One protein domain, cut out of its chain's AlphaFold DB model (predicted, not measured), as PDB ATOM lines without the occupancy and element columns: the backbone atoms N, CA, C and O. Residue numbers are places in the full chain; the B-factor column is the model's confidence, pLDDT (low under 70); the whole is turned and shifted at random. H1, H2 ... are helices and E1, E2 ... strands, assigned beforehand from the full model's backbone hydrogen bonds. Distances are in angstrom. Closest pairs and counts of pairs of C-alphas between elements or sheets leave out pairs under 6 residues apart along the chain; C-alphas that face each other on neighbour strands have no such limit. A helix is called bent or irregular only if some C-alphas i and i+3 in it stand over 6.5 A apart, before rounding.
ATOM      1  N   LYS A   6      27.330  22.956  81.467       96.62
ATOM      2  CA  LYS A   6      28.063  23.537  82.597       96.62
ATOM      3  C   LYS A   6      28.227  25.036  82.395       96.62
ATOM      4  O   LYS A   6      28.913  25.468  81.471       96.62
ATOM      5  N   THR A   7      27.661  25.832  83.295       95.94
ATOM      6  CA  THR A   7      27.923  27.276  83.330       95.94
ATOM      7  C   THR A   7      29.221  27.569  84.079       95.94
ATOM      8  O   THR A   7      29.433  27.077  85.190       95.94
ATOM      9  N   ILE A   8      30.079  28.387  83.476       94.75
ATOM     10  CA  ILE A   8      31.355  28.842  84.020       94.75
ATOM     11  C   ILE A   8      31.342  30.363  84.033       94.75
ATOM     12  O   ILE A   8      31.326  31.007  82.987       94.75
ATOM     13  N   VAL A   9      31.373  30.927  85.236       93.62
ATOM     14  CA  VAL A   9      31.505  32.369  85.440       93.62
ATOM     15  C   VAL A   9      32.980  32.690  85.623       93.62
ATOM     16  O   VAL A   9      33.607  32.234  86.583       93.62
ATOM     17  N   VAL A  10      33.540  33.460  84.700       90.50
ATOM     18  CA  VAL A  10      34.970  33.737  84.645       90.50
ATOM     19  C   VAL A  10      35.356  34.778  85.686       90.50
ATOM     20  O   VAL A  10      34.855  35.902  85.685       90.50
ATOM     21  N   LYS A  11      36.258  34.386  86.588       88.44
ATOM     22  CA  LYS A  11      36.789  35.218  87.673       88.44
ATOM     23  C   LYS A  11      38.270  34.903  87.863       88.44
ATOM     24  O   LYS A  11      38.627  34.127  88.739       88.44
ATOM     25  N   PHE A  12      39.116  35.487  87.023       85.06
ATOM     26  CA  PHE A  12      40.564  35.291  87.093       85.06
ATOM     27  C   PHE A  12      41.262  36.537  87.648       85.06
ATOM     28  O   PHE A  12      40.723  37.645  87.587       85.06
ATOM     29  N   GLN A  13      42.469  36.354  88.179       84.00
ATOM     30  CA  GLN A  13      43.344  37.445  88.604       84.00
ATOM     31  C   GLN A  13      44.734  37.268  87.982       84.00
ATOM     32  O   GLN A  13      45.230  36.141  87.931       84.00
ATOM     33  N   PRO A  14      45.393  38.349  87.524       81.12
ATOM     34  CA  PRO A  14      46.776  38.271  87.064       81.12
ATOM     35  C   PRO A  14      47.689  37.621  88.126       81.12
ATOM     36  O   PRO A  14      47.500  37.883  89.314       81.12
ATOM     37  N   PRO A  15      48.675  36.790  87.737       84.62
ATOM     38  CA  PRO A  15      49.195  36.602  86.378       84.62
ATOM     39  C   PRO A  15      48.418  35.585  85.520       84.62
ATOM     40  O   PRO A  15      48.841  35.286  84.407       84.62
ATOM     41  N   GLU A  16      47.306  35.030  86.010       88.31
ATOM     42  CA  GLU A  16      46.482  34.106  85.229       88.31
ATOM     43  C   GLU A  16      45.817  34.818  84.040       88.31
ATOM     44  O   GLU A  16      45.435  35.985  84.127       88.31
ATOM     45  N   THR A  17      45.673  34.113  82.917       88.75
ATOM     46  CA  THR A  17      44.941  34.596  81.742       88.75
ATOM     47  C   THR A  17      43.495  34.106  81.781       88.75
ATOM     48  O   THR A  17      43.188  33.071  82.374       88.75
ATOM     49  N   TYR A  18      42.604  34.799  81.067       89.00
ATOM     50  CA  TYR A  18      41.224  34.346  80.858       89.00
ATOM     51  C   TYR A  18      41.172  32.889  80.369       89.00
ATOM     52  O   TYR A  18      40.465  32.057  80.937       89.00
ATOM     53  N   GLY A  19      41.972  32.561  79.346       90.31
ATOM     54  CA  GLY A  19      42.054  31.203  78.820       90.31
ATOM     55  C   GLY A  19      42.603  30.207  79.827       90.31
ATOM     56  O   GLY A  19      42.074  29.104  79.957       90.31
ATOM     57  N   GLY A  20      43.634  30.592  80.576       92.69
ATOM     58  CA  GLY A  20      44.244  29.766  81.611       92.69
ATOM     59  C   GLY A  20      43.236  29.372  82.687       92.69
ATOM     60  O   GLY A  20      43.123  28.193  83.007       92.69
ATOM     61  N   PHE A  21      42.443  30.331  83.167       94.25
ATOM     62  CA  PHE A  21      41.382  30.074  84.141       94.25
ATOM     63  C   PHE A  21      40.324  29.105  83.595       94.25
ATOM     64  O   PHE A  21      40.027  28.084  84.215       94.25
ATOM     65  N   VAL A  22      39.769  29.397  82.412       94.75
ATOM     66  CA  VAL A  22      38.673  28.596  81.846       94.75
ATOM     67  C   VAL A  22      39.145  27.192  81.472       94.75
ATOM     68  O   VAL A  22      38.471  26.219  81.796       94.75
ATOM     69  N   SER A  23      40.317  27.062  80.847       95.31
ATOM     70  CA  SER A  23      40.869  25.764  80.431       95.31
ATOM     71  C   SER A  23      41.119  24.815  81.604       95.31
ATOM     72  O   SER A  23      40.810  23.631  81.487       95.31
ATOM     73  N   LYS A  24      41.588  25.324  82.754       95.50
ATOM     74  CA  LYS A  24      41.755  24.533  83.987       95.50
ATOM     75  C   LYS A  24      40.443  23.951  84.508       95.50
ATOM     76  O   LYS A  24      40.470  22.905  85.146       95.50
ATOM     77  N   ILE A  25      39.318  24.620  84.258       95.88
ATOM     78  CA  ILE A  25      37.995  24.162  84.695       95.88
ATOM     79  C   ILE A  25      37.352  23.262  83.640       95.88
ATOM     80  O   ILE A  25      36.820  22.220  83.992       95.88
ATOM     81  N   VAL A  26      37.383  23.661  82.364       96.44
ATOM     82  CA  VAL A  26      36.682  22.975  81.264       96.44
ATOM     83  C   VAL A  26      37.360  21.667  80.883       96.44
ATOM     84  O   VAL A  26      36.692  20.642  80.783       96.44
ATOM     85  N   ASN A  27      38.673  21.693  80.644       96.81
ATOM     86  CA  ASN A  27      39.364  20.566  80.018       96.81
ATOM     87  C   ASN A  27      39.285  19.271  80.844       96.81
ATOM     88  O   ASN A  27      39.080  18.224  80.233       96.81
ATOM     89  N   PRO A  28      39.383  19.294  82.192       97.25
ATOM     90  CA  PRO A  28      39.277  18.073  82.994       97.25
ATOM     91  C   PRO A  28      37.892  17.415  83.002       97.25
ATOM     92  O   PRO A  28      37.799  16.236  83.313       97.25
ATOM     93  N   ILE A  29      36.829  18.164  82.690       96.69
ATOM     94  CA  ILE A  29      35.428  17.703  82.768       96.69
ATOM     95  C   ILE A  29      34.750  17.700  81.394       96.69
ATOM     96  O   ILE A  29      33.523  17.717  81.295       96.69
ATOM     97  N   LEU A  30      35.543  17.738  80.320       94.94
ATOM     98  CA  LEU A  30      35.050  17.939  78.959       94.94
ATOM     99  C   LEU A  30      34.058  16.848  78.521       94.94
ATOM    100  O   LEU A  30      33.130  17.134  77.767       94.94
ATOM    101  N   ASP A  31      34.231  15.627  79.029       94.19
ATOM    102  CA  ASP A  31      33.385  14.473  78.713       94.19
ATOM    103  C   ASP A  31      32.123  14.371  79.589       94.19
ATOM    104  O   ASP A  31      31.193  13.639  79.249       94.19
ATOM    105  N   ASP A  32      32.034  15.144  80.678       95.88
ATOM    106  CA  ASP A  32      30.916  15.077  81.634       95.88
ATOM    107  C   ASP A  32      29.703  15.925  81.220       95.88
ATOM    108  O   ASP A  32      28.613  15.811  81.807       95.88
ATOM    109  N   PHE A  33      29.904  16.820  80.249       96.69
ATOM    110  CA  PHE A  33      28.940  17.811  79.787       96.69
ATOM    111  C   PHE A  33      28.899  17.843  78.264       96.69
ATOM    112  O   PHE A  33      29.901  17.637  77.588       96.69
ATOM    113  N   SER A  34      27.726  18.146  77.715       95.62
ATOM    114  CA  SER A  34      27.545  18.295  76.265       95.62
ATOM    115  C   SER A  34      27.989  19.667  75.758       95.62
ATOM    116  O   SER A  34      28.418  19.796  74.613       95.62
ATOM    117  N   HIS A  35      27.854  20.688  76.609       97.06
ATOM    118  CA  HIS A  35      28.186  22.067  76.288       97.06
ATOM    119  C   HIS A  35      28.660  22.821  77.535       97.06
ATOM    120  O   HIS A  35      28.333  22.471  78.673       97.06
ATOM    121  N   PHE A  36      29.366  23.920  77.300       97.12
ATOM    122  CA  PHE A  36      29.851  24.838  78.321       97.12
ATOM    123  C   PHE A  36      29.364  26.249  78.022       97.12
ATOM    124  O   PHE A  36      29.632  26.776  76.943       97.12
ATOM    125  N   LEU A  37      28.662  26.871  78.968       95.75
ATOM    126  CA  LEU A  37      28.301  28.282  78.892       95.75
ATOM    127  C   LEU A  37      29.359  29.098  79.636       95.75
ATOM    128  O   LEU A  37      29.401  29.077  80.863       95.75
ATOM    129  N   ILE A  38      30.204  29.809  78.899       95.12
ATOM    130  CA  ILE A  38      31.219  30.703  79.458       95.12
ATOM    131  C   ILE A  38      30.624  32.106  79.574       95.12
ATOM    132  O   ILE A  38      30.073  32.618  78.597       95.12
ATOM    133  N   LEU A  39      30.720  32.707  80.760       92.88
ATOM    134  CA  LEU A  39      30.143  34.009  81.088       92.88
ATOM    135  C   LEU A  39      31.152  34.904  81.798       92.88
ATOM    136  O   LEU A  39      31.826  34.466  82.731       92.88
ATOM    137  N   ASP A  40      31.177  36.181  81.436       89.31
ATOM    138  CA  ASP A  40      31.866  37.191  82.237       89.31
ATOM    139  C   ASP A  40      31.124  37.418  83.565       89.31
ATOM    140  O   ASP A  40      29.897  37.315  83.655       89.31
ATOM    141  N   SER A  41      31.873  37.743  84.622       88.06
ATOM    142  CA  SER A  41      31.332  37.890  85.983       88.06
ATOM    143  C   SER A  41      30.265  38.975  86.157       88.06
ATOM    144  O   SER A  41      29.505  38.933  87.123       88.06
ATOM    145  N   ASP A  42      30.208  39.934  85.239       86.62
ATOM    146  CA  ASP A  42      29.286  41.065  85.212       86.62
ATOM    147  C   ASP A  42      28.200  40.907  84.135       86.62
ATOM    148  O   ASP A  42      27.587  41.892  83.716       86.62
ATOM    149  N   THR A  43      27.921  39.678  83.696       89.25
ATOM    150  CA  THR A  43      26.844  39.389  82.741       89.25
ATOM    151  C   THR A  43      25.603  38.801  83.400       89.25
ATOM    152  O   THR A  43      25.680  38.018  84.343       89.25
ATOM    153  N   THR A  44      24.432  39.191  82.896       89.31
ATOM    154  CA  THR A  44      23.131  38.653  83.308       89.31
ATOM    155  C   THR A  44      22.320  38.219  82.091       89.31
ATOM    156  O   THR A  44      22.428  38.800  81.009       89.31
ATOM    157  N   TYR A  45      21.512  37.173  82.251       90.69
ATOM    158  CA  TYR A  45      20.728  36.576  81.173       90.69
ATOM    159  C   TYR A  45      19.430  35.957  81.706       90.69
ATOM    160  O   TYR A  45      19.349  35.594  82.876       90.69
ATOM    161  N   GLU A  46      18.429  35.837  80.834       88.38
ATOM    162  CA  GLU A  46      17.082  35.332  81.153       88.38
ATOM    163  C   GLU A  46      16.715  34.165  80.220       88.38
ATOM    164  O   GLU A  46      15.743  34.210  79.469       88.38
ATOM    165  N   PHE A  47      17.546  33.123  80.199       90.50
ATOM    166  CA  PHE A  47      17.280  31.893  79.449       90.50
ATOM    167  C   PHE A  47      17.847  30.675  80.177       90.50
ATOM    168  O   PHE A  47      18.735  30.801  81.018       90.50
ATOM    169  N   PHE A  48      17.366  29.484  79.825       92.00
ATOM    170  CA  PHE A  48      17.896  28.222  80.340       92.00
ATOM    171  C   PHE A  48      18.962  27.676  79.383       92.00
ATOM    172  O   PHE A  48      18.625  27.394  78.231       92.00
ATOM    173  N   PRO A  49      20.233  27.533  79.807       92.12
ATOM    174  CA  PRO A  49      21.314  27.113  78.916       92.12
ATOM    175  C   PRO A  49      21.074  25.747  78.268       92.12
ATOM    176  O   PRO A  49      21.385  25.587  77.091       92.12
ATOM    177  N   ASP A  50      20.477  24.802  79.000       92.88
ATOM    178  CA  ASP A  50      20.151  23.468  78.485       92.88
ATOM    179  C   ASP A  50      19.183  23.551  77.293       92.88
ATOM    180  O   ASP A  50      19.457  22.976  76.244       92.88
ATOM    181  N   ASN A  51      18.138  24.383  77.378       93.50
ATOM    182  CA  ASN A  51      17.201  24.593  76.267       93.50
ATOM    183  C   ASN A  51      17.894  25.198  75.035       93.50
ATOM    184  O   ASN A  51      17.577  24.838  73.902       93.50
ATOM    185  N   ILE A  52      18.848  26.115  75.237       92.62
ATOM    186  CA  ILE A  52      19.638  26.694  74.139       92.62
ATOM    187  C   ILE A  52      20.515  25.619  73.495       92.62
ATOM    188  O   ILE A  52      20.593  25.540  72.271       92.62
ATOM    189  N   ALA A  53      21.163  24.786  74.306       92.94
ATOM    190  CA  ALA A  53      21.987  23.688  73.822       92.94
ATOM    191  C   ALA A  53      21.166  22.642  73.054       92.94
ATOM    192  O   ALA A  53      21.640  22.123  72.050       92.94
ATOM    193  N   GLU A  54      19.927  22.365  73.457       92.94
ATOM    194  CA  GLU A  54      19.026  21.497  72.690       92.94
ATOM    195  C   GLU A  54      18.596  22.144  71.370       92.94
ATOM    196  O   GLU A  54      18.636  21.502  70.320       92.94
ATOM    197  N   GLN A  55      18.242  23.432  71.398       93.44
ATOM    198  CA  GLN A  55      17.778  24.157  70.216       93.44
ATOM    199  C   GLN A  55      18.879  24.352  69.161       93.44
ATOM    200  O   GLN A  55      18.599  24.315  67.963       93.44
ATOM    201  N   PHE A  56      20.123  24.573  69.590       91.19
ATOM    202  CA  PHE A  56      21.252  24.911  68.716       91.19
ATOM    203  C   PHE A  56      22.406  23.904  68.800       91.19
ATOM    204  O   PHE A  56      23.531  24.241  68.440       91.19
ATOM    205  N   GLY A  57      22.153  22.667  69.239       84.38
ATOM    206  CA  GLY A  57      23.193  21.673  69.554       84.38
ATOM    207  C   GLY A  57      24.071  21.210  68.386       84.38
ATOM    208  O   GLY A  57      25.036  20.482  68.591       84.38
ATOM    209  N   THR A  58      23.765  21.627  67.156       90.44
ATOM    210  CA  THR A  58      24.611  21.408  65.971       90.44
ATOM    211  C   THR A  58      25.650  22.511  65.755       90.44
ATOM    212  O   THR A  58      26.477  22.409  64.844       90.44
ATOM    213  N   ALA A  59      25.601  23.594  66.533       94.25
ATOM    214  CA  ALA A  59      26.564  24.683  66.471       94.25
ATOM    215  C   ALA A  59      27.802  24.373  67.315       94.25
ATOM    216  O   ALA A  59      27.716  23.882  68.438       94.25
ATOM    217  N   ASP A  60      28.966  24.744  66.793       95.50
ATOM    218  CA  ASP A  60      30.217  24.703  67.548       95.50
ATOM    219  C   ASP A  60      30.206  25.776  68.637       95.50
ATOM    220  O   ASP A  60      30.645  25.558  69.770       95.50
ATOM    221  N   ILE A  61      29.688  26.945  68.253       95.06
ATOM    222  CA  ILE A  61      29.627  28.149  69.061       95.06
ATOM    223  C   ILE A  61      28.257  28.796  68.884       95.06
ATOM    224  O   ILE A  61      27.872  29.166  67.770       95.06
ATOM    225  N   VAL A  62      27.563  29.018  69.996       94.06
ATOM    226  CA  VAL A  62      26.373  29.865  70.052       94.06
ATOM    227  C   VAL A  62      26.730  31.140  70.805       94.06
ATOM    228  O   VAL A  62      27.023  31.130  72.002       94.06
ATOM    229  N   GLY A  63      26.733  32.255  70.081       92.31
ATOM    230  CA  GLY A  63      26.809  33.585  70.667       92.31
ATOM    231  C   GLY A  63      25.432  34.158  70.964       92.31
ATOM    232  O   GLY A  63      24.418  33.709  70.433       92.31
ATOM    233  N   PHE A  64      25.418  35.215  71.768       90.94
ATOM    234  CA  PHE A  64      24.199  35.907  72.171       90.94
ATOM    235  C   PHE A  64      24.231  37.381  71.775       90.94
ATOM    236  O   PHE A  64      25.295  37.972  71.550       90.94
ATOM    237  N   ASN A  65      23.056  38.008  71.738       87.44
ATOM    238  CA  ASN A  65      22.957  39.449  71.573       87.44
ATOM    239  C   ASN A  65      23.388  40.142  72.867       87.44
ATOM    240  O   ASN A  65      22.592  40.360  73.777       87.44
ATOM    241  N   VAL A  66      24.671  40.490  72.951       84.44
ATOM    242  CA  VAL A  66      25.213  41.187  74.120       84.44
ATOM    243  C   VAL A  66      24.899  42.677  74.048       84.44
ATOM    244  O   VAL A  66      25.351  43.379  73.133       84.44
ATOM    245  N   VAL A  67      24.173  43.159  75.054       83.81
ATOM    246  CA  VAL A  67      23.774  44.554  75.222       83.81
ATOM    247  C   VAL A  67      24.423  45.110  76.486       83.81
ATOM    248  O   VAL A  67      24.175  44.645  77.593       83.81
ATOM    249  N   SER A  68      25.242  46.149  76.340       82.06
ATOM    250  CA  SER A  68      25.800  46.862  77.497       82.06
ATOM    251  C   SER A  68      24.700  47.560  78.299       82.06
ATOM    252  O   SER A  68      23.795  48.149  77.709       82.06
ATOM    253  N   SER A  69      24.784  47.590  79.626       76.75
ATOM    254  CA  SER A  69      23.875  48.389  80.461       76.75
ATOM    255  C   SER A  69      24.055  49.902  80.236       76.75
ATOM    256  O   SER A  69      23.083  50.656  80.236       76.75
ATOM    257  N   SER A  70      25.276  50.359  79.930       82.00
ATOM    258  CA  SER A  70      25.572  51.774  79.660       82.00
ATOM    259  C   SER A  70      25.024  52.272  78.313       82.00
ATOM    260  O   SER A  70      25.395  51.763  77.252       82.00
ATOM    261  N   ARG A  71      24.211  53.342  78.341       80.62
ATOM    262  CA  ARG A  71      23.688  54.036  77.140       80.62
ATOM    263  C   ARG A  71      24.800  54.608  76.258       80.62
ATOM    264  O   ARG A  71      24.710  54.517  75.037       80.62
ATOM    265  N   ILE A  72      25.847  55.160  76.873       80.25
ATOM    266  CA  ILE A  72      27.005  55.726  76.164       80.25
ATOM    267  C   ILE A  72      27.739  54.615  75.419       80.25
ATOM    268  O   ILE A  72      28.028  54.755  74.234       80.25
ATOM    269  N   PHE A  73      27.963  53.476  76.082       77.50
ATOM    270  CA  PHE A  73      28.587  52.327  75.436       77.50
ATOM    271  C   PHE A  73      27.712  51.810  74.287       77.50
ATOM    272  O   PHE A  73      28.231  51.590  73.202       77.50
ATOM    273  N   ARG A  74      26.381  51.719  74.448       80.44
ATOM    274  CA  ARG A  74      25.472  51.348  73.341       80.44
ATOM    275  C   ARG A  74      25.597  52.286  72.136       80.44
ATOM    276  O   ARG A  74      25.660  51.811  71.004       80.44
ATOM    277  N   ALA A  75      25.631  53.600  72.364       82.69
ATOM    278  CA  ALA A  75      25.788  54.586  71.296       82.69
ATOM    279  C   ALA A  75      27.152  54.446  70.605       82.69
ATOM    280  O   ALA A  75      27.218  54.344  69.380       82.69
ATOM    281  N   TRP A  76      28.222  54.338  71.395       78.56
ATOM    282  CA  TRP A  76      29.574  54.080  70.905       78.56
ATOM    283  C   TRP A  76      29.648  52.800  70.067       78.56
ATOM    284  O   TRP A  76      30.244  52.784  68.991       78.56
ATOM    285  N   GLU A  77      28.994  51.726  70.509       77.38
ATOM    286  CA  GLU A  77      28.932  50.476  69.763       77.38
ATOM    287  C   GLU A  77      28.159  50.601  68.463       77.38
ATOM    288  O   GLU A  77      28.579  50.023  67.467       77.38
ATOM    289  N   LYS A  78      27.061  51.358  68.437       81.12
ATOM    290  CA  LYS A  78      26.308  51.597  67.203       81.12
ATOM    291  C   LYS A  78      27.176  52.297  66.155       81.12
ATOM    292  O   LYS A  78      27.120  51.929  64.988       81.12
ATOM    293  N   ILE A  79      28.015  53.240  66.588       79.25
ATOM    294  CA  ILE A  79      28.964  53.961  65.728       79.25
ATOM    295  C   ILE A  79      30.114  53.045  65.292       79.25
ATOM    296  O   ILE A  79      30.410  52.943  64.112       79.25
ATOM    297  N   THR A  80      30.733  52.324  66.226       73.00
ATOM    298  CA  THR A  80      31.883  51.437  65.963       73.00
ATOM    299  C   THR A  80      31.478  50.222  65.115       73.00
ATOM    300  O   THR A  80      32.255  49.704  64.313       73.00
ATOM    301  N   TYR A  81      30.259  49.716  65.298       73.19
ATOM    302  CA  TYR A  81      29.778  48.464  64.711       73.19
ATOM    303  C   TYR A  81      28.651  48.638  63.694       73.19
ATOM    304  O   TYR A  81      27.909  47.689  63.440       73.19
ATOM    305  N   TRP A  82      28.558  49.816  63.078       75.12
ATOM    306  CA  TRP A  82      27.573  50.104  62.034       75.12
ATOM    307  C   TRP A  82      27.656  49.109  60.862       75.12
ATOM    308  O   TRP A  82      26.630  48.654  60.359       75.12
ATOM    309  N   LEU A  83      28.871  48.687  60.498       69.50
ATOM    310  CA  LEU A  83      29.121  47.673  59.477       69.50
ATOM    311  C   LEU A  83      29.123  46.257  60.096       69.50
ATOM    312  O   LEU A  83      30.041  45.877  60.843       69.50
ATOM    313  N   LYS A  84      28.091  45.461  59.787       65.06
ATOM    314  CA  LYS A  84      27.899  44.081  60.274       65.06
ATOM    315  C   LYS A  84      28.423  43.048  59.268       65.06
ATOM    316  O   LYS A  84      27.650  42.346  58.632       65.06
ATOM    317  N   LEU A  85      29.745  42.960  59.127       60.94
ATOM    318  CA  LEU A  85      30.388  42.038  58.175       60.94
ATOM    319  C   LEU A  85      30.369  40.556  58.601       60.94
ATOM    320  O   LEU A  85      30.668  39.693  57.786       60.94
ATOM    321  N   SER A  86      30.063  40.248  59.865       59.25
ATOM    322  CA  SER A  86      30.035  38.873  60.377       59.25
ATOM    323  C   SER A  86      29.124  38.740  61.606       59.25
ATOM    324  O   SER A  86      28.897  39.744  62.299       59.25
ATOM    325  N   PRO A  87      28.641  37.520  61.925       61.34
ATOM    326  CA  PRO A  87      27.958  37.240  63.184       61.34
ATOM    327  C   PRO A  87      28.838  37.646  64.367       61.34
ATOM    328  O   PRO A  87      30.043  37.378  64.391       61.34
ATOM    329  N   ARG A  88      28.248  38.348  65.335       68.81
ATOM    330  CA  ARG A  88      28.983  38.916  66.466       68.81
ATOM    331  C   ARG A  88      28.823  38.035  67.692       68.81
ATOM    332  O   ARG A  88      28.013  38.328  68.564       68.81
ATOM    333  N   VAL A  89      29.641  36.999  67.769       71.75
ATOM    334  CA  VAL A  89      29.853  36.286  69.027       71.75
ATOM    335  C   VAL A  89      30.845  37.085  69.866       71.75
ATOM    336  O   VAL A  89      31.882  37.518  69.362       71.75
ATOM    337  N   ARG A  90      30.505  37.348  71.127       73.88
ATOM    338  CA  ARG A  90      31.394  38.023  72.080       73.88
ATOM    339  C   ARG A  90      31.725  37.067  73.219       73.88
ATOM    340  O   ARG A  90      30.815  36.398  73.687       73.88
ATOM    341  N   GLY A  91      32.959  37.092  73.721       72.69
ATOM    342  CA  GLY A  91      33.374  36.288  74.879       72.69
ATOM    343  C   GLY A  91      32.636  36.571  76.180       72.69
ATOM    344  O   GLY A  91      32.680  35.745  77.078       72.69
ATOM    345  N   ALA A  92      31.895  37.683  76.264       81.50
ATOM    346  CA  ALA A  92      31.076  37.992  77.436       81.50
ATOM    347  C   ALA A  92      30.038  36.900  77.733       81.50
ATOM    348  O   ALA A  92      29.725  36.646  78.892       81.50
ATOM    349  N   ALA A  93      29.507  36.257  76.689       90.25
ATOM    350  CA  ALA A  93      28.668  35.081  76.833       90.25
ATOM    351  C   ALA A  93      28.767  34.200  75.591       90.25
ATOM    352  O   ALA A  93      28.452  34.639  74.479       90.25
ATOM    353  N   MET A  94      29.179  32.952  75.789       93.81
ATOM    354  CA  MET A  94      29.369  31.999  74.704       93.81
ATOM    355  C   MET A  94      29.027  30.589  75.165       93.81
ATOM    356  O   MET A  94      29.580  30.106  76.150       93.81
ATOM    357  N   LEU A  95      28.125  29.926  74.449       95.19
ATOM    358  CA  LEU A  95      27.856  28.507  74.638       95.19
ATOM    359  C   LEU A  95      28.692  27.718  73.626       95.19
ATOM    360  O   LEU A  95      28.639  27.983  72.425       95.19
ATOM    361  N   LEU A  96      29.478  26.772  74.123       96.56
ATOM    362  CA  LEU A  96      30.448  25.999  73.359       96.56
ATOM    363  C   LEU A  96      30.088  24.523  73.411       96.56
ATOM    364  O   LEU A  96      29.869  23.991  74.497       96.56
ATOM    365  N   SER A  97      30.070  23.859  72.259       96.75
ATOM    366  CA  SER A  97      29.907  22.406  72.195       96.75
ATOM    367  C   SER A  97      31.170  21.683  72.670       96.75
ATOM    368  O   SER A  97      32.288  22.021  72.266       96.75
ATOM    369  N   SER A  98      31.000  20.642  73.485       96.81
ATOM    370  CA  SER A  98      32.101  19.763  73.897       96.81
ATOM    371  C   SER A  98      32.721  19.031  72.707       96.81
ATOM    372  O   SER A  98      33.934  18.850  72.669       96.81
ATOM    373  N   ASP A  99      31.928  18.671  71.692       95.88
ATOM    374  CA  ASP A  99      32.436  18.054  70.460       95.88
ATOM    375  C   ASP A  99      33.379  18.995  69.723       95.88
ATOM    376  O   ASP A  99      34.462  18.596  69.293       95.88
ATOM    377  N   PHE A 100      32.996  20.267  69.615       96.88
ATOM    378  CA  PHE A 100      33.857  21.287  69.038       96.88
ATOM    379  C   PHE A 100      35.161  21.430  69.825       96.88
ATOM    380  O   PHE A 100      36.238  21.375  69.226       96.88
ATOM    381  N   LEU A 101      35.078  21.552  71.152       96.94
ATOM    382  CA  LEU A 101      36.254  21.668  72.010       96.94
ATOM    383  C   LEU A 101      37.170  20.442  71.889       96.94
ATOM    384  O   LEU A 101      38.377  20.607  71.724       96.94
ATOM    385  N   ARG A 102      36.621  19.222  71.850       96.44
ATOM    386  CA  ARG A 102      37.393  17.990  71.606       96.44
ATOM    387  C   ARG A 102      38.140  18.043  70.277       96.44
ATOM    388  O   ARG A 102      39.338  17.770  70.238       96.44
ATOM    389  N   ARG A 103      37.477  18.476  69.198       96.19
ATOM    390  CA  ARG A 103      38.109  18.598  67.870       96.19
ATOM    391  C   ARG A 103      39.281  19.575  67.837       96.19
ATOM    392  O   ARG A 103      40.158  19.418  66.993       96.19
ATOM    393  N   ILE A 104      39.306  20.579  68.714       95.38
ATOM    394  CA  ILE A 104      40.387  21.573  68.765       95.38
ATOM    395  C   ILE A 104      41.421  21.311  69.869       95.38
ATOM    396  O   ILE A 104      42.266  22.181  70.094       95.38
ATOM    397  N   ALA A 105      41.381  20.123  70.489       95.19
ATOM    398  CA  ALA A 105      42.220  19.691  71.611       95.19
ATOM    399  C   ALA A 105      41.986  20.465  72.926       95.19
ATOM    400  O   ALA A 105      42.917  20.718  73.689       95.19
ATOM    401  N   GLY A 106      40.729  20.817  73.200       95.81
ATOM    402  CA  GLY A 106      40.281  21.463  74.432       95.81
ATOM    403  C   GLY A 106      40.147  22.983  74.331       95.81
ATOM    404  O   GLY A 106      40.345  23.601  73.284       95.81
ATOM    405  N   TYR A 107      39.781  23.599  75.453       95.50
ATOM    406  CA  TYR A 107      39.686  25.045  75.580       95.50
ATOM    407  C   TYR A 107      41.095  25.678  75.612       95.50
ATOM    408  O   TYR A 107      41.928  25.252  76.421       95.50
ATOM    409  N   PRO A 108      41.387  26.695  74.773       92.88
ATOM    410  CA  PRO A 108      42.699  27.342  74.731       92.88
ATOM    411  C   PRO A 108      43.069  28.058  76.039       92.88
ATOM    412  O   PRO A 108      42.274  28.818  76.587       92.88
ATOM    413  N   SER A 109      44.310  27.884  76.501       89.44
ATOM    414  CA  SER A 109      44.826  28.481  77.746       89.44
ATOM    415  C   SER A 109      45.466  29.873  77.583       89.44
ATOM    416  O   SER A 109      45.871  30.495  78.564       89.44
ATOM    417  N   GLY A 110      45.579  30.374  76.352       81.50
ATOM    418  CA  GLY A 110      46.245  31.641  76.037       81.50
ATOM    419  C   GLY A 110      45.378  32.888  76.230       81.50
ATOM    420  O   GLY A 110      44.269  32.848  76.765       81.50
ATOM    421  N   GLU A 111      45.887  34.020  75.756       78.00
ATOM    422  CA  GLU A 111      45.087  35.230  75.552       78.00
ATOM    423  C   GLU A 111      44.264  35.132  74.250       78.00
ATOM    424  O   GLU A 111      44.500  34.265  73.409       78.00
ATOM    425  N   PHE A 112      43.280  36.023  74.068       76.38
ATOM    426  CA  PHE A 112      42.456  36.120  72.844       76.38
ATOM    427  C   PHE A 112      41.697  34.850  72.460       76.38
ATOM    428  O   PHE A 112      41.442  34.606  71.277       76.38
ATOM    429  N   VAL A 113      41.289  34.070  73.458       87.00
ATOM    430  CA  VAL A 113      40.631  32.780  73.248       87.00
ATOM    431  C   VAL A 113      39.416  32.884  72.329       87.00
ATOM    432  O   VAL A 113      39.294  32.074  71.418       87.00
ATOM    433  N   ASP A 114      38.603  33.936  72.455       84.94
ATOM    434  CA  ASP A 114      37.483  34.214  71.544       84.94
ATOM    435  C   ASP A 114      37.888  34.174  70.067       84.94
ATOM    436  O   ASP A 114      37.189  33.603  69.232       84.94
ATOM    437  N   THR A 115      39.030  34.779  69.730       81.88
ATOM    438  CA  THR A 115      39.509  34.846  68.344       81.88
ATOM    439  C   THR A 115      39.930  33.465  67.865       81.88
ATOM    440  O   THR A 115      39.586  33.078  66.751       81.88
ATOM    441  N   ILE A 116      40.627  32.708  68.715       87.56
ATOM    442  CA  ILE A 116      41.075  31.345  68.411       87.56
ATOM    443  C   ILE A 116      39.869  30.421  68.213       87.56
ATOM    444  O   ILE A 116      39.810  29.690  67.224       87.56
ATOM    445  N   LEU A 117      38.889  30.474  69.119       91.44
ATOM    446  CA  LEU A 117      37.661  29.683  69.034       91.44
ATOM    447  C   LEU A 117      36.897  30.009  67.747       91.44
ATOM    448  O   LEU A 117      36.544  29.101  66.998       91.44
ATOM    449  N   LEU A 118      36.711  31.294  67.433       88.94
ATOM    450  CA  LEU A 118      36.005  31.713  66.220       88.94
ATOM    451  C   LEU A 118      36.737  31.337  64.930       88.94
ATOM    452  O   LEU A 118      36.080  31.025  63.944       88.94
ATOM    453  N   GLN A 119      38.073  31.348  64.919       87.06
ATOM    454  CA  GLN A 119      38.861  30.913  63.761       87.06
ATOM    455  C   GLN A 119      38.786  29.403  63.524       87.06
ATOM    456  O   GLN A 119      38.852  28.969  62.376       87.06
ATOM    457  N   LYS A 120      38.679  28.603  64.592       91.56
ATOM    458  CA  LYS A 120      38.617  27.137  64.498       91.56
ATOM    459  C   LYS A 120      37.195  26.586  64.345       91.56
ATOM    460  O   LYS A 120      37.041  25.433  63.946       91.56
ATOM    461  N   SER A 121      36.178  27.375  64.683       93.19
ATOM    462  CA  SER A 121      34.771  27.005  64.524       93.19
ATOM    463  C   SER A 121      34.404  26.852  63.049       93.19
ATOM    464  O   SER A 121      34.754  27.692  62.219       93.19
ATOM    465  N   LYS A 122      33.662  25.791  62.725       92.69
ATOM    466  CA  LYS A 122      33.072  25.591  61.395       92.69
ATOM    467  C   LYS A 122      31.640  26.105  61.330       92.69
ATOM    468  O   LYS A 122      31.172  26.463  60.252       92.69
ATOM    469  N   HIS A 123      30.947  26.132  62.466       92.44
ATOM    470  CA  HIS A 123      29.537  26.484  62.530       92.44
ATOM    471  C   HIS A 123      29.243  27.360  63.748       92.44
ATOM    472  O   HIS A 123      29.135  26.884  64.877       92.44
ATOM    473  N   THR A 124      29.104  28.659  63.498       93.12
ATOM    474  CA  THR A 124      28.844  29.667  64.529       93.12
ATOM    475  C   THR A 124      27.465  30.279  64.323       93.12
ATOM    476  O   THR A 124      27.184  30.818  63.252       93.12
ATOM    477  N   ILE A 125      26.629  30.255  65.360       91.88
ATOM    478  CA  ILE A 125      25.278  30.830  65.353       91.88
ATOM    479  C   ILE A 125      25.199  31.977  66.364       91.88
ATOM    480  O   ILE A 125      25.879  31.976  67.388       91.88
ATOM    481  N   VAL A 126      24.355  32.971  66.083       90.00
ATOM    482  CA  VAL A 126      23.938  33.971  67.075       90.00
ATOM    483  C   VAL A 126      22.481  33.710  67.419       90.00
ATOM    484  O   VAL A 126      21.604  33.882  66.571       90.00
ATOM    485  N   ALA A 127      22.227  33.280  68.649       90.06
ATOM    486  CA  ALA A 127      20.878  33.020  69.117       90.06
ATOM    487  C   ALA A 127      20.139  34.343  69.401       90.06
ATOM    488  O   ALA A 127      20.762  35.330  69.810       90.06
ATOM    489  N   PRO A 128      18.806  34.393  69.228       89.56
ATOM    490  CA  PRO A 128      18.013  35.615  69.384       89.56
ATOM    491  C   PRO A 128      17.798  36.030  70.853       89.56
ATOM    492  O   PRO A 128      16.915  36.834  71.137       89.56
ATOM    493  N   PHE A 129      18.604  35.526  71.790       90.50
ATOM    494  CA  PHE A 129      18.514  35.854  73.212       90.50
ATOM    495  C   PHE A 129      19.460  36.992  73.572       90.50
ATOM    496  O   PHE A 129      20.566  37.111  73.030       90.50
ATOM    497  N   THR A 130      19.010  37.832  74.497       88.81
ATOM    498  CA  THR A 130      19.776  38.984  74.968       88.81
ATOM    499  C   THR A 130      20.532  38.625  76.237       88.81
ATOM    500  O   THR A 130      19.959  38.075  77.174       88.81
ATOM    501  N   VAL A 131      21.815  38.975  76.267       89.44
ATOM    502  CA  VAL A 131      22.643  38.959  77.476       89.44
ATOM    503  C   VAL A 131      22.993  40.399  77.806       89.44
ATOM    504  O   VAL A 131      23.466  41.145  76.944       89.44
ATOM    505  N   TYR A 132      22.774  40.802  79.048       87.69
ATOM    506  CA  TYR A 132      23.151  42.123  79.517       87.69
ATOM    507  C   TYR A 132      24.552  42.081  80.106       87.69
ATOM    508  O   TYR A 132      24.863  41.249  80.947       87.69
ATOM    509  N   HIS A 133      25.404  42.995  79.657       86.12
ATOM    510  CA  HIS A 133      26.745  43.172  80.194       86.12
ATOM    511  C   HIS A 133      26.751  44.426  81.061       86.12
ATOM    512  O   HIS A 133      26.582  45.541  80.552       86.12
ATOM    513  N   ASN A 134      26.920  44.255  82.370       83.12
ATOM    514  CA  ASN A 134      26.838  45.322  83.366       83.12
ATOM    515  C   ASN A 134      28.132  46.138  83.463       83.12
ATOM    516  O   ASN A 134      28.552  46.558  84.540       83.12
TER     517      ASN A 134
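This is residues 6 to 134 of the 188 residues of an uncharacterized protein of Candidatus Bathyarchaeota archaeon (UniProt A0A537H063). One mixed sheet of six strands, curled like part of a barrel, folds back at E4 so that E1, E2 and E5 face E6 and E3; H1 covers E1 and E2 on one face, and H2 packs on the opposite face. H4 and H5 graze the sheet, and residues 71 to 76 and 78 to 86, which include most of H3, stick out. The 129 printed residues hold, in chain order, E1 H1 E2 E3 H2 E4 H3 E5 H4 H5 E6, and the sheet runs E1 E2 E5 E4 E6 E3. The class is mixed, helices and strands; the whole is compact, with a radius of gyration of the C-alphas of 14.4 A and spans of 41 by 37 by 27 A.

E1, residues 6 to 10, begins at C-alpha 6 (28.063, 23.537, 82.597). H1, residues 18 to 29, is 17.7 A long and neither bent nor irregular, but only just: C-alphas 25 and 28 are 6.5 A apart. E2 is residues 35 to 40 and 16.7 A long, E3 residues 43 to 45 and H2 residues 49 to 55. E4, residues 61 to 68, spans 20.9 A. H3, residues 71 to 80, spans 14.1 A from C-alpha 71 (23.688, 54.036, 77.140). E5 is residues 93 to 97, H4 98 to 103 and H5 113 to 120. E6, residues 124 to 133, spans 20.8 A, bends by 86 degrees at residue 128 and ends at C-alpha 133 (26.745, 43.172, 80.194).

E1 and E2 are parallel, with N 8 and O 37 at 2.8 A; with H1 between them along the chain they form a strand-helix-strand unit, two parallel neighbour strands joined through a helix, and its crossover is right-handed. E2 and E5 are antiparallel, with N 38 and O 94 at 2.8 A. E5 and E4 are antiparallel, with N 62 and O 95 at 2.9 A. E4 and E6 are parallel, with N 63 and O 125 at 2.8 A. E6 and E3 are antiparallel, with N 132 and O 44 at 2.8 A. This is a folded sheet, bent back on itself into two leaves with E4 as the hinge. H1 is over E1 and E2 at a height over the sheet of 9.9 A; the C-alphas of Val 10 and Val 22, the closest of E1 and H1, are 6.9 A apart. H2 is on the opposite face at a height over the sheet of 7.5 A. H1 and H5 are close but not clearly touching, Gly 19 and Val 113 having the closest C-alphas, 6.0 A apart. H3 only grazes the sheet. Every O i to N i+4 pair is within hydrogen-bond range in H2, H3, H4 and H5, and 5 of 8 in H1.

The C-alphas farthest apart, those of Asp 32 and Ile 79, are 42.1 A from each other. The printed part has no cut. The link from H3 to E5, 12 residues, is long. Mean pLDDT of the printed part is 88.2; residues 83 to 88 are under 70.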